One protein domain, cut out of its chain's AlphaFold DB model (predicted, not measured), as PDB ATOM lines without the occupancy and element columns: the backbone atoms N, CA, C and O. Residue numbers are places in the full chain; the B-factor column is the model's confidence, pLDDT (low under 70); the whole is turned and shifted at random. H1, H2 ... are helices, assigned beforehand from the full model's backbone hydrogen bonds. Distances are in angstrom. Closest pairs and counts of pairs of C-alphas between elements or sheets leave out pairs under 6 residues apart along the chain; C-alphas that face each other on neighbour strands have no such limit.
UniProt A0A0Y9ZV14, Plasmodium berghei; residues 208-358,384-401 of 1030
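AT A GLANCE: This is residues 208 to 358 and 384 to 401 of the 1030 residues of a protein of Plasmodium berghei (UniProt A0A0Y9ZV14). In the middle of this domain the long helix H11 and H13 run side by side, with the short H9 packed on H11. H1 and H3 also pack on H11, and H2, beyond H3, makes one end of the longest axis; at the other end stands the helical hairpin of H5 and H6. The printed part has 169 residues with thirteen named helices, H1 to H13 along the chain, and no named strand: all helix. It is compact, with a radius of gyration of the C-alphas of 16.1 A and spans of 48 by 35 by 27 A.

HOW THE PARTS SIT: Start at H1, residues 208 to 215, which touches H11, residues 328 to 349, at 340 to 344 alone; the closest C-alphas, of Ile 214 and Ile 340, are 6.8 A apart. H2, residues 221 to 227, touches H3, residues 229 to 240, at 231 to 232 alone, closest at C-alphas Lys 224 and Tyr 232, 5.1 A. H3 touches H11 with 231 to 235 alone, closest at C-alphas Ile 235 and Leu 333, 6.3 A. H4, residues 248 to 252, touches no helix but is near H9, residues 312 to 316. H5, residues 261 to 267, and H6, residues 270 to 283, form a hairpin, opposite ways at a shallow tilt of 18 degrees, with C-alphas Met 265 and Phe 273 closest at 6.5 A. The hub, H13, residues 386 to 400, touches H11, H7, residues 293 to 296, and, only just, with 3 pairs of C-alphas within 8 A each, H8, residues 298 to 308, H10, residues 320 to 324, and H12, residues 354 to 358. Every O i to N i+4 pair is within hydrogen-bond range in H1, H3, H4, H6, H8, H10 and H12, but 2 of 3 in H2, 16 of 18 in H11, 1 of 3 in H5, 0 of 1 in H9 and 3 of 11 in H13, where O i to N i+3 gives 2 of 4 in H5, 1 of 2 in H9 and 7 of 12 in H13; H7 is too short.

IN THESE COORDINATES: Find C-alpha 208 at (257.952, 239.000, 159.179), where H1 begins. H11 runs 31.3 A from C-alpha 328 at (267.184, 266.090, 162.084); H6 measures 19.8 A and H3 15.2 A. H13 ends at C-alpha 400, (263.164, 242.108, 181.355).

THE WHOLE: The C-alphas farthest apart, of Asn 225 and Glu 271, are 49.6 A apart. Residues 359 to 383 are not printed; C-alphas 358 and 384 are 7.8 A apart across this cut. Of the links printed whole, none is long. Mean pLDDT of the printed part is 90.2, and no printed residue is under 70.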
ATOM      1  N   ASP A 208     258.475 238.165 160.269       84.12
ATOM      2  CA  ASP A 208     257.952 239.000 159.179       84.12
ATOM      3  C   ASP A 208     256.443 239.205 159.342       84.12
ATOM      4  O   ASP A 208     255.953 240.334 159.349       84.12
ATOM      5  N   ARG A 209     255.725 238.111 159.624       85.62
ATOM      6  CA  ARG A 209     254.283 238.119 159.879       85.62
ATOM      7  C   ARG A 209     253.897 239.046 161.034       85.62
ATOM      8  O   ARG A 209     252.904 239.761 160.913       85.62
ATOM      9  N   TYR A 210     254.639 239.038 162.143       84.75
ATOM     10  CA  TYR A 210     254.320 239.877 163.304       84.75
ATOM     11  C   TYR A 210     254.580 241.360 163.023       84.75
ATOM     12  O   TYR A 210     253.757 242.198 163.385       84.75
ATOM     13  N   PHE A 211     255.683 241.705 162.351       84.31
ATOM     14  CA  PHE A 211     255.956 243.092 161.959       84.31
ATOM     15  C   PHE A 211     254.939 243.601 160.926       84.31
ATOM     16  O   PHE A 211     254.451 244.724 161.053       84.31
ATOM     17  N   ASP A 212     254.530 242.759 159.973       82.44
ATOM     18  CA  ASP A 212     253.460 243.080 159.022       82.44
ATOM     19  C   ASP A 212     252.104 243.242 159.715       82.44
ATOM     20  O   ASP A 212     251.299 244.096 159.339       82.44
ATOM     21  N   GLU A 213     251.834 242.458 160.759       79.94
ATOM     22  CA  GLU A 213     250.641 242.619 161.584       79.94
ATOM     23  C   GLU A 213     250.663 243.935 162.372       79.94
ATOM     24  O   GLU A 213     249.663 244.653 162.368       79.94
ATOM     25  N   ILE A 214     251.796 244.305 162.977       80.19
ATOM     26  CA  ILE A 214     251.962 245.583 163.690       80.19
ATOM     27  C   ILE A 214     251.772 246.768 162.745       80.19
ATOM     28  O   ILE A 214     251.071 247.721 163.091       80.19
ATOM     29  N   ASN A 215     252.325 246.693 161.533       77.31
ATOM     30  CA  ASN A 215     252.164 247.733 160.522       77.31
ATOM     31  C   ASN A 215     250.690 247.963 160.148       77.31
ATOM     32  O   ASN A 215     250.319 249.090 159.845       77.31
ATOM     33  N   LYS A 216     249.800 246.964 160.277       77.06
ATOM     34  CA  LYS A 216     248.345 247.161 160.087       77.06
ATOM     35  C   LYS A 216     247.696 248.019 161.174       77.06
ATOM     36  O   LYS A 216     246.575 248.487 160.969       77.06
ATOM     37  N   TYR A 217     248.336 248.203 162.327       75.12
ATOM     38  CA  TYR A 217     247.849 249.087 163.388       75.12
ATOM     39  C   TYR A 217     248.381 250.517 163.256       75.12
ATOM     40  O   TYR A 217     247.809 251.419 163.864       75.12
ATOM     41  N   ILE A 218     249.431 250.739 162.460       75.19
ATOM     42  CA  ILE A 218     250.027 252.055 162.227       75.19
ATOM     43  C   ILE A 218     249.515 252.589 160.890       75.19
ATOM     44  O   ILE A 218     249.764 252.005 159.840       75.19
ATOM     45  N   ASN A 219     248.821 253.726 160.903       73.38
ATOM     46  CA  ASN A 219     248.382 254.353 159.659       73.38
ATOM     47  C   ASN A 219     249.540 255.141 159.016       73.38
ATOM     48  O   ASN A 219     249.719 256.333 159.275       73.38
ATOM     49  N   VAL A 220     250.342 254.450 158.202       75.50
ATOM     50  CA  VAL A 220     251.516 255.018 157.516       75.50
ATOM     51  C   VAL A 220     251.116 256.060 156.464       75.50
ATOM     52  O   VAL A 220     251.868 257.004 156.236       75.50
ATOM     53  N   ASP A 221     249.915 255.983 155.886       73.50
ATOM     54  CA  ASP A 221     249.456 256.933 154.859       73.50
ATOM     55  C   ASP A 221     249.338 258.367 155.402       73.50
ATOM     56  O   ASP A 221     249.599 259.340 154.689       73.50
ATOM     57  N   ILE A 222     249.034 258.520 156.699       75.94
ATOM     58  CA  ILE A 222     249.019 259.830 157.372       75.94
ATOM     59  C   ILE A 222     250.400 260.497 157.312       75.94
ATOM     60  O   ILE A 222     250.491 261.728 157.275       75.94
ATOM     61  N   TYR A 223     251.486 259.720 157.265       81.06
ATOM     62  CA  TYR A 223     252.844 260.260 157.234       81.06
ATOM     63  C   TYR A 223     253.163 261.002 155.944       81.06
ATOM     64  O   TYR A 223     253.919 261.968 156.009       81.06
ATOM     65  N   LYS A 224     252.536 260.646 154.815       84.19
ATOM     66  CA  LYS A 224     252.705 261.400 153.565       84.19
ATOM     67  C   LYS A 224     252.263 262.853 153.733       84.19
ATOM     68  O   LYS A 224     252.999 263.767 153.378       84.19
ATOM     69  N   ASN A 225     251.102 263.064 154.353       81.94
ATOM     70  CA  ASN A 225     250.581 264.406 154.624       81.94
ATOM     71  C   ASN A 225     251.321 265.103 155.777       81.94
ATOM     72  O   ASN A 225     251.420 266.325 155.786       81.94
ATOM     73  N   LYS A 226     251.816 264.341 156.760       80.62
ATOM     74  CA  LYS A 226     252.437 264.886 157.978       80.62
ATOM     75  C   LYS A 226     253.911 265.267 157.809       80.62
ATOM     76  O   LYS A 226     254.324 266.266 158.381       80.62
ATOM     77  N   TYR A 227     254.690 264.468 157.079       83.69
ATOM     78  CA  TYR A 227     256.148 264.611 156.948       83.69
ATOM     79  C   TYR A 227     256.619 264.795 155.496       83.69
ATOM     80  O   TYR A 227     257.814 264.940 155.252       83.69
ATOM     81  N   GLY A 228     255.702 264.775 154.526       86.94
ATOM     82  CA  GLY A 228     256.023 264.879 153.106       86.94
ATOM     83  C   GLY A 228     256.360 263.540 152.444       86.94
ATOM     84  O   GLY A 228     256.519 262.498 153.084       86.94
ATOM     85  N   GLU A 229     256.446 263.573 151.115       89.88
ATOM     86  CA  GLU A 229     256.578 262.381 150.271       89.88
ATOM     87  C   GLU A 229     257.947 261.698 150.392       89.88
ATOM     88  O   GLU A 229     258.015 260.472 150.374       89.88
ATOM     89  N   GLU A 230     259.022 262.465 150.589       89.31
ATOM     90  CA  GLU A 230     260.376 261.926 150.772       89.31
ATOM     91  C   GLU A 230     260.448 261.007 152.000       89.31
ATOM     92  O   GLU A 230     260.793 259.831 151.889       89.31
ATOM     93  N   ILE A 231     260.040 261.515 153.165       89.75
ATOM     94  CA  ILE A 231     260.054 260.766 154.426       89.75
ATOM     95  C   ILE A 231     259.108 259.568 154.389       89.75
ATOM     96  O   ILE A 231     259.453 258.491 154.878       89.75
ATOM     97  N   TYR A 232     257.932 259.731 153.785       90.25
ATOM     98  CA  TYR A 232     256.996 258.633 153.579       90.25
ATOM     99  C   TYR A 232     257.611 257.503 152.739       90.25
ATOM    100  O   TYR A 232     257.554 256.342 153.145       90.25
ATOM    101  N   ASN A 233     258.253 257.830 151.615       90.75
ATOM    102  CA  ASN A 233     258.890 256.837 150.749       90.75
ATOM    103  C   ASN A 233     260.032 256.102 151.462       90.75
ATOM    104  O   ASN A 233     260.171 254.890 151.297       90.75
ATOM    105  N   GLU A 234     260.812 256.799 152.290       91.12
ATOM    106  CA  GLU A 234     261.841 256.161 153.117       91.12
ATOM    107  C   GLU A 234     261.250 255.190 154.142       91.12
ATOM    108  O   GLU A 234     261.756 254.079 154.292       91.12
ATOM    109  N   ILE A 235     260.150 255.559 154.809       87.56
ATOM    110  CA  ILE A 235     259.447 254.664 155.739       87.56
ATOM    111  C   ILE A 235     258.947 253.413 155.004       87.56
ATOM    112  O   ILE A 235     259.158 252.293 155.471       87.56
ATOM    113  N   VAL A 236     258.329 253.582 153.832       87.69
ATOM    114  CA  VAL A 236     257.842 252.455 153.024       87.69
ATOM    115  C   VAL A 236     258.999 251.553 152.589       87.69
ATOM    116  O   VAL A 236     258.916 250.334 152.742       87.69
ATOM    117  N   ASN A 237     260.092 252.116 152.078       88.88
ATOM    118  CA  ASN A 237     261.227 251.318 151.620       88.88
ATOM    119  C   ASN A 237     261.880 250.544 152.776       88.88
ATOM    120  O   ASN A 237     262.081 249.338 152.658       88.88
ATOM    121  N   LEU A 238     262.129 251.195 153.917       87.44
ATOM    122  CA  LEU A 238     262.811 250.566 155.049       87.44
ATOM    123  C   LEU A 238     261.953 249.553 155.807       87.44
ATOM    124  O   LEU A 238     262.472 248.516 156.209       87.44
ATOM    125  N   TYR A 239     260.666 249.835 156.028       85.06
ATOM    126  CA  TYR A 239     259.869 249.085 157.011       85.06
ATOM    127  C   TYR A 239     258.697 248.312 156.413       85.06
ATOM    128  O   TYR A 239     258.165 247.422 157.076       85.06
ATOM    129  N   VAL A 240     258.312 248.612 155.169       82.25
ATOM    130  CA  VAL A 240     257.324 247.822 154.420       82.25
ATOM    131  C   VAL A 240     258.035 246.906 153.429       82.25
ATOM    132  O   VAL A 240     257.819 245.700 153.447       82.25
ATOM    133  N   LYS A 241     258.933 247.451 152.600       85.50
ATOM    134  CA  LYS A 241     259.705 246.658 151.626       85.50
ATOM    135  C   LYS A 241     260.949 245.995 152.223       85.50
ATOM    136  O   LYS A 241     261.513 245.116 151.580       85.50
ATOM    137  N   ARG A 242     261.367 246.405 153.429       85.00
ATOM    138  CA  ARG A 242     262.576 245.918 154.126       85.00
ATOM    139  C   ARG A 242     263.867 246.098 153.313       85.00
ATOM    140  O   ARG A 242     264.813 245.329 153.455       85.00
ATOM    141  N   ASP A 243     263.915 247.135 152.480       86.38
ATOM    142  CA  ASP A 243     265.061 247.466 151.633       86.38
ATOM    143  C   ASP A 243     265.986 248.457 152.353       86.38
ATOM    144  O   ASP A 243     265.703 249.654 152.429       86.38
ATOM    145  N   ILE A 244     267.078 247.947 152.933       84.75
ATOM    146  CA  ILE A 244     268.063 248.736 153.685       84.75
ATOM    147  C   ILE A 244     269.210 249.155 152.743       84.75
ATOM    148  O   ILE A 244     269.986 248.303 152.307       84.75
ATOM    149  N   PRO A 245     269.402 250.464 152.472       84.06
ATOM    150  CA  PRO A 245     270.493 250.952 151.628       84.06
ATOM    151  C   PRO A 245     271.887 250.483 152.075       84.06
ATOM    152  O   PRO A 245     272.219 250.558 153.254       84.06
ATOM    153  N   LYS A 246     272.779 250.134 151.137       81.00
ATOM    154  CA  LYS A 246     274.167 249.721 151.459       81.00
ATOM    155  C   LYS A 246     274.957 250.771 152.263       81.00
ATOM    156  O   LYS A 246     275.720 250.410 153.152       81.00
ATOM    157  N   ASN A 247     274.733 252.063 152.004       80.94
ATOM    158  CA  ASN A 247     275.363 253.187 152.719       80.94
ATOM    159  C   ASN A 247     274.451 253.786 153.807       80.94
ATOM    160  O   ASN A 247     274.469 254.995 154.047       80.94
ATOM    161  N   TYR A 248     273.629 252.950 154.448       83.12
ATOM    162  CA  TYR A 248     272.620 253.341 155.435       83.12
ATOM    163  C   TYR A 248     273.127 254.359 156.473       83.12
ATOM    164  O   TYR A 248     272.554 255.435 156.629       83.12
ATOM    165  N   GLU A 249     274.247 254.067 157.144       84.50
ATOM    166  CA  GLU A 249     274.786 254.929 158.207       84.50
ATOM    167  C   GLU A 249     275.151 256.334 157.691       84.50
ATOM    168  O   GLU A 249     274.800 257.335 158.312       84.50
ATOM    169  N   GLN A 250     275.778 256.429 156.515       86.44
ATOM    170  CA  GLN A 250     276.164 257.709 155.898       86.44
ATOM    171  C   GLN A 250     274.946 258.513 155.417       86.44
ATOM    172  O   GLN A 250     274.950 259.752 155.430       86.44
ATOM    173  N   LYS A 251     273.886 257.810 154.998       90.88
ATOM    174  CA  LYS A 251     272.628 258.428 154.582       90.88
ATOM    175  C   LYS A 251     271.956 259.126 155.763       90.88
ATOM    176  O   LYS A 251     271.665 260.317 155.659       90.88
ATOM    177  N   TYR A 252     271.794 258.442 156.894       92.50
ATOM    178  CA  TYR A 252     270.970 258.942 158.001       92.50
ATOM    179  C   TYR A 252     271.734 259.731 159.076       92.50
ATOM    180  O   TYR A 252     271.147 260.613 159.705       92.50
ATOM    181  N   PHE A 253     273.033 259.491 159.268       93.25
ATOM    182  CA  PHE A 253     273.818 260.101 160.349       93.25
ATOM    183  C   PHE A 253     274.844 261.120 159.828       93.25
ATOM    184  O   PHE A 253     275.326 261.030 158.701       93.25
ATOM    185  N   PHE A 254     275.188 262.120 160.647       90.88
ATOM    186  CA  PHE A 254     276.238 263.102 160.331       90.88
ATOM    187  C   PHE A 254     277.647 262.503 160.383       90.88
ATOM    188  O   PHE A 254     278.557 262.972 159.701       90.88
ATOM    189  N   ARG A 255     277.841 261.511 161.253       87.25
ATOM    190  CA  ARG A 255     279.106 260.821 161.513       87.25
ATOM    191  C   ARG A 255     278.798 259.368 161.838       87.25
ATOM    192  O   ARG A 255     277.712 259.076 162.337       87.25
ATOM    193  N   ASN A 256     279.766 258.483 161.618       81.38
ATOM    194  CA  ASN A 256     279.642 257.096 162.056       81.38
ATOM    195  C   ASN A 256     279.466 257.063 163.578       81.38
ATOM    196  O   ASN A 256     280.275 257.625 164.322       81.38
ATOM    197  N   VAL A 257     278.396 256.415 164.026       81.56
ATOM    198  CA  VAL A 257     278.121 256.204 165.447       81.56
ATOM    199  C   VAL A 257     279.033 255.090 165.953       81.56
ATOM    200  O   VAL A 257     279.326 254.134 165.231       81.56
ATOM    201  N   LYS A 258     279.508 255.202 167.197       83.06
ATOM    202  CA  LYS A 258     280.291 254.131 167.818       83.06
ATOM    203  C   LYS A 258     279.427 252.869 167.875       83.06
ATOM    204  O   LYS A 258     278.391 252.858 168.533       83.06
ATOM    205  N   LYS A 259     279.863 251.805 167.198       86.00
ATOM    206  CA  LYS A 259     279.129 250.538 167.190       86.00
ATOM    207  C   LYS A 259     279.166 249.900 168.578       86.00
ATOM    208  O   LYS A 259     280.209 249.873 169.231       86.00
ATOM    209  N   SER A 260     278.005 249.419 169.006       90.56
ATOM    210  CA  SER A 260     277.851 248.600 170.207       90.56
ATOM    211  C   SER A 260     278.570 247.263 170.032       90.56
ATOM    212  O   SER A 260     278.708 246.767 168.911       90.56
ATOM    213  N   ILE A 261     278.982 246.645 171.135       92.94
ATOM    214  CA  ILE A 261     279.602 245.322 171.106       92.94
ATOM    215  C   ILE A 261     278.695 244.243 170.509       92.94
ATOM    216  O   ILE A 261     279.189 243.233 170.011       92.94
ATOM    217  N   ILE A 262     277.377 244.461 170.479       92.31
ATOM    218  CA  ILE A 262     276.423 243.517 169.882       92.31
ATOM    219  C   ILE A 262     276.731 243.186 168.412       92.31
ATOM    220  O   ILE A 262     276.348 242.121 167.943       92.31
ATOM    221  N   PHE A 263     277.426 244.073 167.687       89.44
ATOM    222  CA  PHE A 263     277.827 243.850 166.291       89.44
ATOM    223  C   PHE A 263     279.034 242.912 166.144       89.44
ATOM    224  O   PHE A 263     279.246 242.359 165.072       89.44
ATOM    225  N   ASP A 264     279.809 242.733 167.213       91.00
ATOM    226  CA  ASP A 264     281.015 241.906 167.271       91.00
ATOM    227  C   ASP A 264     280.834 240.703 168.212       91.00
ATOM    228  O   ASP A 264     281.803 240.070 168.621       91.00
ATOM    229  N   MET A 265     279.593 240.390 168.587       90.06
ATOM    230  CA  MET A 265     279.261 239.405 169.617       90.06
ATOM    231  C   MET A 265     279.822 238.002 169.331       90.06
ATOM    232  O   MET A 265     280.193 237.294 170.267       90.06
ATOM    233  N   ASP A 266     279.922 237.600 168.062       89.81
ATOM    234  CA  ASP A 266     280.447 236.283 167.678       89.81
ATOM    235  C   ASP A 266     281.972 236.169 167.832       89.81
ATOM    236  O   ASP A 266     282.501 235.062 167.850       89.81
ATOM    237  N   LYS A 267     282.684 237.289 168.029       92.75
ATOM    238  CA  LYS A 267     284.133 237.300 168.299       92.75
ATOM    239  C   LYS A 267     284.490 236.914 169.735       92.75
ATOM    240  O   LYS A 267     285.662 236.697 170.018       92.75
ATOM    241  N   TYR A 268     283.510 236.876 170.634       92.50
ATOM    242  CA  TYR A 268     283.714 236.655 172.064       92.50
ATOM    243  C   TYR A 268     283.017 235.372 172.506       92.50
ATOM    244  O   TYR A 268     281.916 235.062 172.040       92.50
ATOM    245  N   ASN A 269     283.615 234.642 173.446       93.50
ATOM    246  CA  ASN A 269     282.877 233.618 174.190       93.50
ATOM    247  C   ASN A 269     281.833 234.273 175.125       93.50
ATOM    248  O   ASN A 269     281.762 235.500 175.232       93.50
ATOM    249  N   ASP A 270     280.993 233.464 175.769       90.69
ATOM    250  CA  ASP A 270     279.871 233.966 176.571       90.69
ATOM    251  C   ASP A 270     280.335 234.838 177.751       90.69
ATOM    252  O   ASP A 270     279.822 235.942 177.926       90.69
ATOM    253  N   GLU A 271     281.356 234.409 178.498       92.44
ATOM    254  CA  GLU A 271     281.881 235.161 179.648       92.44
ATOM    255  C   GLU A 271     282.536 236.490 179.233       92.44
ATOM    256  O   GLU A 271     282.322 237.532 179.862       92.44
ATOM    257  N   GLU A 272     283.325 236.480 178.155       94.62
ATOM    258  CA  GLU A 272     283.960 237.681 177.608       94.62
ATOM    259  C   GLU A 272     282.931 238.685 177.095       94.62
ATOM    260  O   GLU A 272     283.065 239.891 177.335       94.62
ATOM    261  N   PHE A 273     281.903 238.194 176.400       95.38
ATOM    262  CA  PHE A 273     280.815 239.022 175.909       95.38
ATOM    263  C   PHE A 273     280.051 239.661 177.069       95.38
ATOM    264  O   PHE A 273     279.855 240.877 177.069       95.38
ATOM    265  N   GLU A 274     279.675 238.868 178.076       93.69
ATOM    266  CA  GLU A 274     278.944 239.337 179.256       93.69
ATOM    267  C   GLU A 274     279.707 240.433 180.009       93.69
ATOM    268  O   GLU A 274     279.138 241.468 180.353       93.69
ATOM    269  N   LYS A 275     281.021 240.274 180.198       94.62
ATOM    270  CA  LYS A 275     281.837 241.311 180.840       94.62
ATOM    271  C   LYS A 275     281.861 242.609 180.033       94.62
ATOM    272  O   LYS A 275     281.735 243.701 180.586       94.62
ATOM    273  N   LYS A 276     282.029 242.514 178.715       96.12
ATOM    274  CA  LYS A 276     282.116 243.703 177.865       96.12
ATOM    275  C   LYS A 276     280.765 244.401 177.682       96.12
ATOM    276  O   LYS A 276     280.737 245.628 177.606       96.12
ATOM    277  N   ILE A 277     279.649 243.665 177.641       95.94
ATOM    278  CA  ILE A 277     278.316 244.282 177.611       95.94
ATOM    279  C   ILE A 277     277.978 244.934 178.963       95.94
ATOM    280  O   ILE A 277     277.388 246.011 178.973       95.94
ATOM    281  N   GLU A 278     278.419 244.374 180.100       95.94
ATOM    282  CA  GLU A 278     278.333 245.039 181.414       95.94
ATOM    283  C   GLU A 278     279.092 246.380 181.427       95.94
ATOM    284  O   GLU A 278     278.572 247.395 181.908       95.94
ATOM    285  N   GLU A 279     280.307 246.410 180.865       95.81
ATOM    286  CA  GLU A 279     281.091 247.640 180.694       95.81
ATOM    287  C   GLU A 279     280.368 248.645 179.782       95.81
ATOM    288  O   GLU A 279     280.314 249.836 180.095       95.81
ATOM    289  N   GLU A 280     279.770 248.190 178.676       96.00
ATOM    290  CA  GLU A 280     278.989 249.044 177.778       96.00
ATOM    291  C   GLU A 280     277.755 249.638 178.471       96.00
ATOM    292  O   GLU A 280     277.546 250.848 178.392       96.00
ATOM    293  N   PHE A 281     276.978 248.839 179.207       97.19
ATOM    294  CA  PHE A 281     275.843 249.333 179.992       97.19
ATOM    295  C   PHE A 281     276.270 250.391 181.007       97.19
ATOM    296  O   PHE A 281     275.641 251.447 181.099       97.19
ATOM    297  N   THR A 282     277.369 250.140 181.721       95.75
ATOM    298  CA  THR A 282     277.916 251.082 182.704       95.75
ATOM    299  C   THR A 282     278.337 252.394 182.037       95.75
ATOM    300  O   THR A 282     277.976 253.473 182.509       95.75
ATOM    301  N   ASN A 283     279.035 252.320 180.898       94.88
ATOM    302  CA  ASN A 283     279.432 253.490 180.109       94.88
ATOM    303  C   ASN A 283     278.223 254.261 179.553       94.88
ATOM    304  O   ASN A 283     278.264 255.485 179.455       94.88
ATOM    305  N   ASN A 284     277.138 253.552 179.244       95.06
ATOM    306  CA  ASN A 284     275.867 254.118 178.798       95.06
ATOM    307  C   ASN A 284     274.982 254.595 179.961       95.06
ATOM    308  O   ASN A 284     273.827 254.946 179.734       95.06
ATOM    309  N   GLY A 285     275.483 254.615 181.201       94.81
ATOM    310  CA  GLY A 285     274.775 255.164 182.355       94.81
ATOM    311  C   GLY A 285     273.703 254.257 182.963       94.81
ATOM    312  O   GLY A 285     272.829 254.743 183.688       94.81
ATOM    313  N   VAL A 286     273.749 252.954 182.685       96.94
ATOM    314  CA  VAL A 286     272.901 251.938 183.321       96.94
ATOM    315  C   VAL A 286     273.615 251.380 184.549       96.94
ATOM    316  O   VAL A 286     274.781 250.991 184.489       96.94
ATOM    317  N   LEU A 287     272.909 251.308 185.674       95.00
ATOM    318  CA  LEU A 287     273.411 250.722 186.914       95.00
ATOM    319  C   LEU A 287     273.193 249.203 186.879       95.00
ATOM    320  O   LEU A 287     272.297 248.655 187.512       95.00
ATOM    321  N   ILE A 288     274.007 248.516 186.074       93.75
ATOM    322  CA  ILE A 288     273.789 247.106 185.710       93.75
ATOM    323  C   ILE A 288     273.827 246.139 186.903       93.75
ATOM    324  O   ILE A 288     273.204 245.084 186.869       93.75
ATOM    325  N   ASN A 289     274.492 246.517 187.997       89.75
ATOM    326  CA  ASN A 289     274.608 245.708 189.212       89.75
ATOM    327  C   ASN A 289     273.267 245.432 189.917       89.75
ATOM    328  O   ASN A 289     273.212 244.550 190.773       89.75
ATOM    329  N   THR A 290     272.200 246.164 189.585       86.12
ATOM    330  CA  THR A 290     270.850 245.903 190.103       86.12
ATOM    331  C   THR A 290     270.031 244.963 189.218       86.12
ATOM    332  O   THR A 290     268.902 244.627 189.574       86.12
ATOM    333  N   ILE A 291     270.562 244.549 188.065       93.44
ATOM    334  CA  ILE A 291     269.861 243.754 187.054       93.44
ATOM    335  C   ILE A 291     270.475 242.357 187.001       93.44
ATOM    336  O   ILE A 291     271.687 242.177 187.071       93.44
ATOM    337  N   ASN A 292     269.632 241.332 186.900       95.12
ATOM    338  CA  ASN A 292     270.111 239.956 186.856       95.12
ATOM    339  C   ASN A 292     270.864 239.660 185.547       95.12
ATOM    340  O   ASN A 292     270.319 239.882 184.464       95.12
ATOM    341  N   LYS A 293     272.056 239.055 185.667       93.94
ATOM    342  CA  LYS A 293     272.916 238.590 184.563       93.94
ATOM    343  C   LYS A 293     272.188 237.852 183.451       93.94
ATOM    344  O   LYS A 293     272.473 238.077 182.280       93.94
ATOM    345  N   LYS A 294     271.178 237.045 183.794       94.31
ATOM    346  CA  LYS A 294     270.389 236.304 182.802       94.31
ATOM    347  C   LYS A 294     269.797 237.211 181.718       94.31
ATOM    348  O   LYS A 294     269.642 236.760 180.596       94.31
ATOM    349  N   TYR A 295     269.471 238.468 182.035       94.94
ATOM    350  CA  TYR A 295     268.812 239.397 181.113       94.94
ATOM    351  C   TYR A 295     269.749 240.055 180.100       94.94
ATOM    352  O   TYR A 295     269.269 240.701 179.172       94.94
ATOM    353  N   TYR A 296     271.058 239.882 180.258       94.50
ATOM    354  CA  TYR A 296     272.062 240.357 179.313       94.50
ATOM    355  C   TYR A 296     273.085 239.277 178.951       94.50
ATOM    356  O   TYR A 296     274.157 239.586 178.431       94.50
ATOM    357  N   SER A 297     272.734 238.009 179.169       94.44
ATOM    358  CA  SER A 297     273.505 236.896 178.627       94.44
ATOM    359  C   SER A 297     273.507 236.943 177.104       94.44
ATOM    360  O   SER A 297     272.583 237.478 176.473       94.44
ATOM    361  N   LYS A 298     274.520 236.329 176.487       93.12
ATOM    362  CA  LYS A 298     274.658 236.291 175.023       93.12
ATOM    363  C   LYS A 298     273.381 235.793 174.334       93.12
ATOM    364  O   LYS A 298     272.952 236.375 173.342       93.12
ATOM    365  N   LYS A 299     272.710 234.785 174.911       91.31
ATOM    366  CA  LYS A 299     271.414 234.269 174.434       91.31
ATOM    367  C   LYS A 299     270.308 235.334 174.442       91.31
ATOM    368  O   LYS A 299     269.608 235.501 173.446       91.31
ATOM    369  N   TYR A 300     270.136 236.069 175.541       92.06
ATOM    370  CA  TYR A 300     269.105 237.112 175.624       92.06
ATOM    371  C   TYR A 300     269.395 238.288 174.688       92.06
ATOM    372  O   TYR A 300     268.476 238.810 174.052       92.06
ATOM    373  N   ILE A 301     270.666 238.672 174.558       94.94
ATOM    374  CA  ILE A 301     271.072 239.730 173.633       94.94
ATOM    375  C   ILE A 301     270.869 239.298 172.175       94.94
ATOM    376  O   ILE A 301     270.343 240.092 171.398       94.94
ATOM    377  N   LYS A 302     271.156 238.037 171.815       92.88
ATOM    378  CA  LYS A 302     270.823 237.462 170.495       92.88
ATOM    379  C   LYS A 302     269.348 237.653 170.142       92.88
ATOM    380  O   LYS A 302     269.054 238.235 169.104       92.88
ATOM    381  N   ARG A 303     268.429 237.275 171.041       92.44
ATOM    382  CA  ARG A 303     266.977 237.468 170.841       92.44
ATOM    383  C   ARG A 303     266.618 238.926 170.551       92.44
ATOM    384  O   ARG A 303     265.817 239.206 169.663       92.44
ATOM    385  N   MET A 304     267.218 239.861 171.287       94.06
ATOM    386  CA  MET A 304     266.999 241.289 171.064       94.06
ATOM    387  C   MET A 304     267.569 241.764 169.722       94.06
ATOM    388  O   MET A 304     266.921 242.545 169.031       94.06
ATOM    389  N   ILE A 305     268.753 241.291 169.321       92.38
ATOM    390  CA  ILE A 305     269.348 241.614 168.016       92.38
ATOM    391  C   ILE A 305     268.437 241.142 166.880       92.38
ATOM    392  O   ILE A 305     268.232 241.903 165.936       92.38
ATOM    393  N   THR A 306     267.848 239.947 166.985       91.38
ATOM    394  CA  THR A 306     266.893 239.428 165.993       91.38
ATOM    395  C   THR A 306     265.724 240.394 165.782       91.38
ATOM    396  O   THR A 306     265.373 240.688 164.644       91.38
ATOM    397  N   ILE A 307     265.178 240.967 166.861       91.62
ATOM    398  CA  ILE A 307     264.125 241.995 166.789       91.62
ATOM    399  C   ILE A 307     264.673 243.295 166.174       91.62
ATOM    400  O   ILE A 307     264.051 243.884 165.296       91.62
ATOM    401  N   LEU A 308     265.853 243.748 166.611       92.38
ATOM    402  CA  LEU A 308     266.463 245.000 166.150       92.38
ATOM    403  C   LEU A 308     266.940 244.962 164.692       92.38
ATOM    404  O   LEU A 308     267.146 246.020 164.104       92.38
ATOM    405  N   ASN A 309     267.098 243.788 164.080       90.69
ATOM    406  CA  ASN A 309     267.400 243.675 162.649       90.69
ATOM    407  C   ASN A 309     266.290 244.266 161.762       90.69
ATOM    408  O   ASN A 309     266.583 244.708 160.655       90.69
ATOM    409  N   TYR A 310     265.058 244.353 162.272       90.56
ATOM    410  CA  TYR A 310     263.930 245.023 161.615       90.56
ATOM    411  C   TYR A 310     263.899 246.544 161.844       90.56
ATOM    412  O   TYR A 310     263.056 247.237 161.283       90.56
ATOM    413  N   LEU A 311     264.787 247.069 162.695       93.00
ATOM    414  CA  LEU A 311     264.768 248.448 163.191       93.00
ATOM    415  C   LEU A 311     266.173 249.074 163.081       93.00
ATOM    416  O   LEU A 311     266.861 249.254 164.090       93.00
ATOM    417  N   PRO A 312     266.663 249.327 161.854       90.62
ATOM    418  CA  PRO A 312     268.053 249.687 161.599       90.62
ATOM    419  C   PRO A 312     268.543 250.998 162.251       90.62
ATOM    420  O   PRO A 312     269.705 251.032 162.670       90.62
ATOM    421  N   LEU A 313     267.721 252.048 162.415       93.56
ATOM    422  CA  LEU A 313     268.148 253.273 163.125       93.56
ATOM    423  C   LEU A 313     268.330 252.985 164.617       93.56
ATOM    424  O   LEU A 313     269.367 253.285 165.216       93.56
ATOM    425  N   LEU A 314     267.316 252.374 165.220       94.38
ATOM    426  CA  LEU A 314     267.245 252.046 166.628       94.38
ATOM    427  C   LEU A 314     268.279 250.989 166.982       94.38
ATOM    428  O   LEU A 314     268.797 251.029 168.088       94.38
ATOM    429  N   LYS A 315     268.660 250.083 166.073       93.31
ATOM    430  CA  LYS A 315     269.766 249.135 166.278       93.31
ATOM    431  C   LYS A 315     271.078 249.859 166.601       93.31
ATOM    432  O   LYS A 315     271.801 249.419 167.495       93.31
ATOM    433  N   ILE A 316     271.343 250.987 165.941       92.69
ATOM    434  CA  ILE A 316     272.561 251.793 166.116       92.69
ATOM    435  C   ILE A 316     272.462 252.715 167.342       92.69
ATOM    436  O   ILE A 316     273.432 252.860 168.084       92.69
ATOM    437  N   ILE A 317     271.301 253.326 167.580       95.00
ATOM    438  CA  ILE A 317     271.121 254.331 168.638       95.00
ATOM    439  C   ILE A 317     270.932 253.652 170.004       95.00
ATOM    440  O   ILE A 317     269.976 252.899 170.209       95.00
ATOM    441  N   ASN A 318     271.827 253.924 170.959       92.56
ATOM    442  CA  ASN A 318     271.729 253.419 172.337       92.56
ATOM    443  C   ASN A 318     271.600 254.536 173.375       92.56
ATOM    444  O   ASN A 318     270.928 254.354 174.390       92.56
ATOM    445  N   THR A 319     272.241 255.678 173.135       94.94
ATOM    446  CA  THR A 319     272.315 256.800 174.077       94.94
ATOM    447  C   THR A 319     271.816 258.109 173.454       94.94
ATOM    448  O   THR A 319     271.764 258.228 172.224       94.94
ATOM    449  N   PRO A 320     271.535 259.153 174.263       95.94
ATOM    450  CA  PRO A 320     271.211 260.479 173.733       95.94
ATOM    451  C   PRO A 320     272.340 261.083 172.880       95.94
ATOM    452  O   PRO A 320     272.089 261.912 172.007       95.94
ATOM    453  N   THR A 321     273.590 260.669 173.106       93.81
ATOM    454  CA  THR A 321     274.741 261.082 172.290       93.81
ATOM    455  C   THR A 321     274.675 260.479 170.889       93.81
ATOM    456  O   THR A 321     274.900 261.188 169.910       93.81
ATOM    457  N   ASP A 322     274.314 259.199 170.776       94.44
ATOM    458  CA  ASP A 322     274.131 258.531 169.483       94.44
ATOM    459  C   ASP A 322     272.956 259.144 168.721       94.44
ATOM    460  O   ASP A 322     273.064 259.436 167.530       94.44
ATOM    461  N   LEU A 323     271.860 259.410 169.439       95.75
ATOM    462  CA  LEU A 323     270.663 260.057 168.911       95.75
ATOM    463  C   LEU A 323     270.979 261.413 168.256       95.75
ATOM    464  O   LEU A 323     270.477 261.701 167.174       95.75
ATOM    465  N   LYS A 324     271.854 262.230 168.854       95.19
ATOM    466  CA  LYS A 324     272.256 263.536 168.296       95.19
ATOM    467  C   LYS A 324     273.040 263.453 166.988       95.19
ATOM    468  O   LYS A 324     273.120 264.449 166.274       95.19
ATOM    469  N   ASN A 325     273.605 262.292 166.653       94.56
ATOM    470  CA  ASN A 325     274.267 262.096 165.363       94.56
ATOM    471  C   ASN A 325     273.272 261.849 164.220       94.56
ATOM    472  O   ASN A 325     273.671 261.953 163.059       94.56
ATOM    473  N   LEU A 326     272.004 261.534 164.514       95.62
ATOM    474  CA  LEU A 326     270.960 261.391 163.502       95.62
ATOM    475  C   LEU A 326     270.648 262.760 162.881       95.62
ATOM    476  O   LEU A 326     270.425 263.748 163.592       95.62
ATOM    477  N   LYS A 327     270.610 262.831 161.545       95.00
ATOM    478  CA  LYS A 327     270.204 264.059 160.849       95.00
ATOM    479  C   LYS A 327     268.749 264.365 161.196       95.00
ATOM    480  O   LYS A 327     267.884 263.499 161.087       95.00
ATOM    481  N   LYS A 328     268.483 265.617 161.575       93.50
ATOM    482  CA  LYS A 328     267.184 266.090 162.084       93.50
ATOM    483  C   LYS A 328     265.990 265.689 161.204       93.50
ATOM    484  O   LYS A 328     264.962 265.289 161.739       93.50
ATOM    485  N   ILE A 329     266.152 265.725 159.877       91.88
ATOM    486  CA  ILE A 329     265.109 265.361 158.901       91.88
ATOM    487  C   ILE A 329     264.624 263.905 159.035       91.88
ATOM    488  O   ILE A 329     263.488 263.608 158.692       91.88
ATOM    489  N   TYR A 330     265.436 263.004 159.600       93.88
ATOM    490  CA  TYR A 330     265.104 261.583 159.762       93.88
ATOM    491  C   TYR A 330     264.587 261.212 161.159       93.88
ATOM    492  O   TYR A 330     264.339 260.039 161.436       93.88
ATOM    493  N   LEU A 331     264.365 262.183 162.049       93.88
ATOM    494  CA  LEU A 331     263.715 261.925 163.339       93.88
ATOM    495  C   LEU A 331     262.306 261.304 163.215       93.88
ATOM    496  O   LEU A 331     261.979 260.454 164.049       93.88
ATOM    497  N   PRO A 332     261.486 261.622 162.189       91.31
ATOM    498  CA  PRO A 332     260.239 260.901 161.935       91.31
ATOM    499  C   PRO A 332     260.418 259.394 161.684       91.31
ATOM    500  O   PRO A 332     259.587 258.611 162.146       91.31
ATOM    501  N   LEU A 333     261.505 258.966 161.023       92.25
ATOM    502  CA  LEU A 333     261.796 257.539 160.797       92.25
ATOM    503  C   LEU A 333     262.074 256.842 162.131       92.25
ATOM    504  O   LEU A 333     261.491 255.802 162.427       92.25
ATOM    505  N   LEU A 334     262.909 257.450 162.981       94.69
ATOM    506  CA  LEU A 334     263.195 256.901 164.307       94.69
ATOM    507  C   LEU A 334     261.942 256.874 165.193       94.69
ATOM    508  O   LEU A 334     261.742 255.917 165.940       94.69
ATOM    509  N   SER A 335     261.077 257.890 165.097       92.00
ATOM    510  CA  SER A 335     259.775 257.882 165.775       92.00
ATOM    511  C   SER A 335     258.944 256.659 165.368       92.00
ATOM    512  O   SER A 335     258.383 255.983 166.230       92.00
ATOM    513  N   HIS A 336     258.915 256.317 164.077       89.81
ATOM    514  CA  HIS A 336     258.218 255.128 163.591       89.81
ATOM    515  C   HIS A 336     258.838 253.816 164.103       89.81
ATOM    516  O   HIS A 336     258.102 252.955 164.586       89.81
ATOM    517  N   GLU A 337     260.167 253.675 164.107       93.00
ATOM    518  CA  GLU A 337     260.818 252.485 164.677       93.00
ATOM    519  C   GLU A 337     260.525 252.314 166.171       93.00
ATOM    520  O   GLU A 337     260.225 251.214 166.631       93.00
ATOM    521  N   LEU A 338     260.559 253.410 166.934       93.75
ATOM    522  CA  LEU A 338     260.230 253.402 168.359       93.75
ATOM    523  C   LEU A 338     258.782 252.958 168.603       93.75
ATOM    524  O   LEU A 338     258.529 252.227 169.560       93.75
ATOM    525  N   LYS A 339     257.841 253.353 167.733       89.56
ATOM    526  CA  LYS A 339     256.434 252.916 167.778       89.56
ATOM    527  C   LYS A 339     256.309 251.404 167.600       89.56
ATOM    528  O   LYS A 339     255.653 250.757 168.415       89.56
ATOM    529  N   ILE A 340     256.964 250.850 166.579       89.94
ATOM    530  CA  ILE A 340     256.961 249.408 166.297       89.94
ATOM    531  C   ILE A 340     257.616 248.634 167.448       89.94
ATOM    532  O   ILE A 340     257.027 247.693 167.979       89.94
ATOM    533  N   PHE A 341     258.806 249.062 167.874       93.25
ATOM    534  CA  PHE A 341     259.568 248.416 168.941       93.25
ATOM    535  C   PHE A 341     258.799 248.370 170.262       93.25
ATOM    536  O   PHE A 341     258.695 247.320 170.898       93.25
ATOM    537  N   HIS A 342     258.225 249.510 170.660       91.38
ATOM    538  CA  HIS A 342     257.420 249.636 171.872       91.38
ATOM    539  C   HIS A 342     256.177 248.742 171.815       91.38
ATOM    540  O   HIS A 342     255.894 248.043 172.784       91.38
ATOM    541  N   PHE A 343     255.470 248.694 170.678       88.69
ATOM    542  CA  PHE A 343     254.310 247.808 170.508       88.69
ATOM    543  C   PHE A 343     254.689 246.337 170.655       88.69
ATOM    544  O   PHE A 343     254.075 245.616 171.443       88.69
ATOM    545  N   PHE A 344     255.723 245.901 169.932       90.25
ATOM    546  CA  PHE A 344     256.163 244.510 169.937       90.25
ATOM    547  C   PHE A 344     256.563 244.056 171.347       90.25
ATOM    548  O   PHE A 344     256.070 243.047 171.853       90.25
ATOM    549  N   LEU A 345     257.404 244.835 172.031       91.81
ATOM    550  CA  LEU A 345     257.912 244.461 173.349       91.81
ATOM    551  C   LEU A 345     256.860 244.524 174.445       91.81
ATOM    552  O   LEU A 345     256.844 243.646 175.310       91.81
ATOM    553  N   VAL A 346     255.986 245.530 174.433       90.25
ATOM    554  CA  VAL A 346     254.932 245.635 175.446       90.25
ATOM    555  C   VAL A 346     253.860 244.565 175.238       90.25
ATOM    556  O   VAL A 346     253.331 244.073 176.229       90.25
ATOM    557  N   ASN A 347     253.602 244.099 174.008       89.00
ATOM    558  CA  ASN A 347     252.773 242.906 173.810       89.00
ATOM    559  C   ASN A 347     253.404 241.660 174.468       89.00
ATOM    560  O   ASN A 347     252.702 240.893 175.118       89.00
ATOM    561  N   ILE A 348     254.727 241.484 174.385       90.06
ATOM    562  CA  ILE A 348     255.431 240.320 174.964       90.06
ATOM    563  C   ILE A 348     255.564 240.401 176.492       90.06
ATOM    564  O   ILE A 348     255.450 239.393 177.193       90.06
ATOM    565  N   THR A 349     255.874 241.582 177.017       90.75
ATOM    566  CA  THR A 349     256.218 241.774 178.438       90.75
ATOM    567  C   THR A 349     255.036 242.242 179.280       90.75
ATOM    568  O   THR A 349     254.987 241.962 180.475       90.75
ATOM    569  N   GLY A 350     254.056 242.895 178.658       89.88
ATOM    570  CA  GLY A 350     252.980 243.610 179.328       89.88
ATOM    571  C   GLY A 350     253.424 244.952 179.924       89.88
ATOM    572  O   GLY A 350     254.593 245.190 180.233       89.88
ATOM    573  N   GLY A 351     252.467 245.851 180.138       89.19
ATOM    574  CA  GLY A 351     252.682 247.141 180.799       89.19
ATOM    575  C   GLY A 351     252.119 248.330 180.027       89.19
ATOM    576  O   GLY A 351     251.310 248.175 179.113       89.19
ATOM    577  N   HIS A 352     252.539 249.534 180.421       88.19
ATOM    578  CA  HIS A 352     251.973 250.793 179.934       88.19
ATOM    579  C   HIS A 352     252.314 251.054 178.461       88.19
ATOM    580  O   HIS A 352     253.471 251.286 178.109       88.19
ATOM    581  N   PHE A 353     251.291 251.066 177.605       86.75
ATOM    582  CA  PHE A 353     251.466 251.236 176.164       86.75
ATOM    583  C   PHE A 353     251.114 252.661 175.702       86.75
ATOM    584  O   PHE A 353     252.018 253.432 175.367       86.75
ATOM    585  N   SER A 354     249.835 253.050 175.751       82.25
ATOM    586  CA  SER A 354     249.352 254.371 175.308       82.25
ATOM    587  C   SER A 354     250.020 255.578 175.980       82.25
ATOM    588  O   SER A 354     250.304 256.544 175.272       82.25
ATOM    589  N   PRO A 355     250.294 255.592 177.305       84.69
ATOM    590  CA  PRO A 355     250.965 256.731 177.937       84.69
ATOM    591  C   PRO A 355     252.345 257.002 177.337       84.69
ATOM    592  O   PRO A 355     252.656 258.142 176.998       84.69
ATOM    593  N   SER A 356     253.137 255.947 177.135       88.31
ATOM    594  CA  SER A 356     254.474 256.047 176.546       88.31
ATOM    595  C   SER A 356     254.439 256.501 175.092       88.31
ATOM    596  O   SER A 356     255.235 257.347 174.694       88.31
ATOM    597  N   LEU A 357     253.468 256.004 174.324       86.06
ATOM    598  CA  LEU A 357     253.263 256.405 172.937       86.06
ATOM    599  C   LEU A 357     252.860 257.884 172.813       86.06
ATOM    600  O   LEU A 357     253.370 258.585 171.947       86.06
ATOM    601  N   SER A 358     251.983 258.371 173.698       84.81
ATOM    602  CA  SER A 358     251.463 259.749 173.653       84.81
ATOM    603  C   SER A 358     252.540 260.828 173.771       84.81
ATOM    604  O   SER A 358     252.385 261.922 173.239       84.81
ATOM    605  N   GLN A 384     254.880 256.726 181.500       88.75
ATOM    606  CA  GLN A 384     255.028 257.194 180.126       88.75
ATOM    607  C   GLN A 384     256.462 257.083 179.579       88.75
ATOM    608  O   GLN A 384     256.726 257.514 178.464       88.75
ATOM    609  N   THR A 385     257.427 256.606 180.366       94.38
ATOM    610  CA  THR A 385     258.857 256.858 180.095       94.38
ATOM    611  C   THR A 385     259.577 255.725 179.373       94.38
ATOM    612  O   THR A 385     260.805 255.670 179.373       94.38
ATOM    613  N   TYR A 386     258.852 254.803 178.734       95.62
ATOM    614  CA  TYR A 386     259.492 253.657 178.075       95.62
ATOM    615  C   TYR A 386     260.432 254.108 176.953       95.62
ATOM    616  O   TYR A 386     261.540 253.591 176.846       95.62
ATOM    617  N   ILE A 387     260.051 255.139 176.192       95.69
ATOM    618  CA  ILE A 387     260.891 255.717 175.133       95.69
ATOM    619  C   ILE A 387     262.164 256.345 175.714       95.69
ATOM    620  O   ILE A 387     263.259 256.084 175.217       95.69
ATOM    621  N   HIS A 388     262.046 257.098 176.812       96.69
ATOM    622  CA  HIS A 388     263.191 257.606 177.569       96.69
ATOM    623  C   HIS A 388     264.122 256.470 177.988       96.69
ATOM    624  O   HIS A 388     265.321 256.559 177.739       96.69
ATOM    625  N   LYS A 389     263.598 255.367 178.541       96.94
ATOM    626  CA  LYS A 389     264.414 254.200 178.921       96.94
ATOM    627  C   LYS A 389     265.146 253.584 177.728       96.94
ATOM    628  O   LYS A 389     266.348 253.328 177.816       96.94
ATOM    629  N   ILE A 390     264.444 253.383 176.614       97.38
ATOM    630  CA  ILE A 390     265.005 252.812 175.380       97.38
ATOM    631  C   ILE A 390     266.198 253.644 174.897       97.38
ATOM    632  O   ILE A 390     267.260 253.087 174.630       97.38
ATOM    633  N   LEU A 391     266.050 254.970 174.854       97.31
ATOM    634  CA  LEU A 391     267.056 255.900 174.330       97.31
ATOM    635  C   LEU A 391     268.149 256.293 175.343       97.31
ATOM    636  O   LEU A 391     269.010 257.112 175.029       97.31
ATOM    637  N   THR A 392     268.131 255.728 176.554       97.12
ATOM    638  CA  THR A 392     269.103 255.996 177.633       97.12
ATOM    639  C   THR A 392     269.818 254.720 178.085       97.12
ATOM    640  O   THR A 392     269.959 254.438 179.273       97.12
ATOM    641  N   GLY A 393     270.245 253.909 177.113       95.62
ATOM    642  CA  GLY A 393     271.120 252.755 177.328       95.62
ATOM    643  C   GLY A 393     270.423 251.446 177.707       95.62
ATOM    644  O   GLY A 393     271.096 250.425 177.813       95.62
ATOM    645  N   ARG A 394     269.092 251.424 177.886       97.19
ATOM    646  CA  ARG A 394     268.364 250.240 178.401       97.19
ATOM    647  C   ARG A 394     267.606 249.439 177.345       97.19
ATOM    648  O   ARG A 394     267.011 248.419 177.682       97.19
ATOM    649  N   LYS A 395     267.646 249.847 176.070       96.06
ATOM    650  CA  LYS A 395     267.010 249.146 174.935       96.06
ATOM    651  C   LYS A 395     267.242 247.631 174.956       96.06
ATOM    652  O   LYS A 395     266.303 246.866 174.781       96.06
ATOM    653  N   LEU A 396     268.477 247.194 175.211       96.50
ATOM    654  CA  LEU A 396     268.837 245.773 175.177       96.50
ATOM    655  C   LEU A 396     268.259 244.947 176.339       96.50
ATOM    656  O   LEU A 396     268.182 243.728 176.245       96.50
ATOM    657  N   LEU A 397     267.801 245.602 177.407       96.75
ATOM    658  CA  LEU A 397     267.265 244.965 178.611       96.75
ATOM    659  C   LEU A 397     265.734 244.910 178.614       96.75
ATOM    660  O   LEU A 397     265.136 244.431 179.577       96.75
ATOM    661  N   PHE A 398     265.069 245.396 177.563       95.62
ATOM    662  CA  PHE A 398     263.622 245.622 177.585       95.62
ATOM    663  C   PHE A 398     262.776 244.347 177.671       95.62
ATOM    664  O   PHE A 398     261.663 244.389 178.183       95.62
ATOM    665  N   LEU A 399     263.316 243.188 177.275       95.12
ATOM    666  CA  LEU A 399     262.666 241.891 177.510       95.12
ATOM    667  C   LEU A 399     262.553 241.532 179.003       95.12
ATOM    668  O   LEU A 399     261.844 240.588 179.335       95.12
ATOM    669  N   SER A 400     263.237 242.259 179.894       95.44
ATOM    670  CA  SER A 400     263.164 242.108 181.355       95.44
ATOM    671  C   SER A 400     262.163 243.057 182.030       95.44
ATOM    672  O   SER A 400     262.033 243.036 183.254       95.44
ATOM    673  N   LEU A 401     261.464 243.896 181.256       96.12
ATOM    674  CA  LEU A 401     260.548 244.912 181.767       96.12
ATOM    675  C   LEU A 401     259.518 244.321 182.740       96.12
ATOM    676  O   LEU A 401     258.816 243.369 182.404       96.12
TER     677      LEU A 401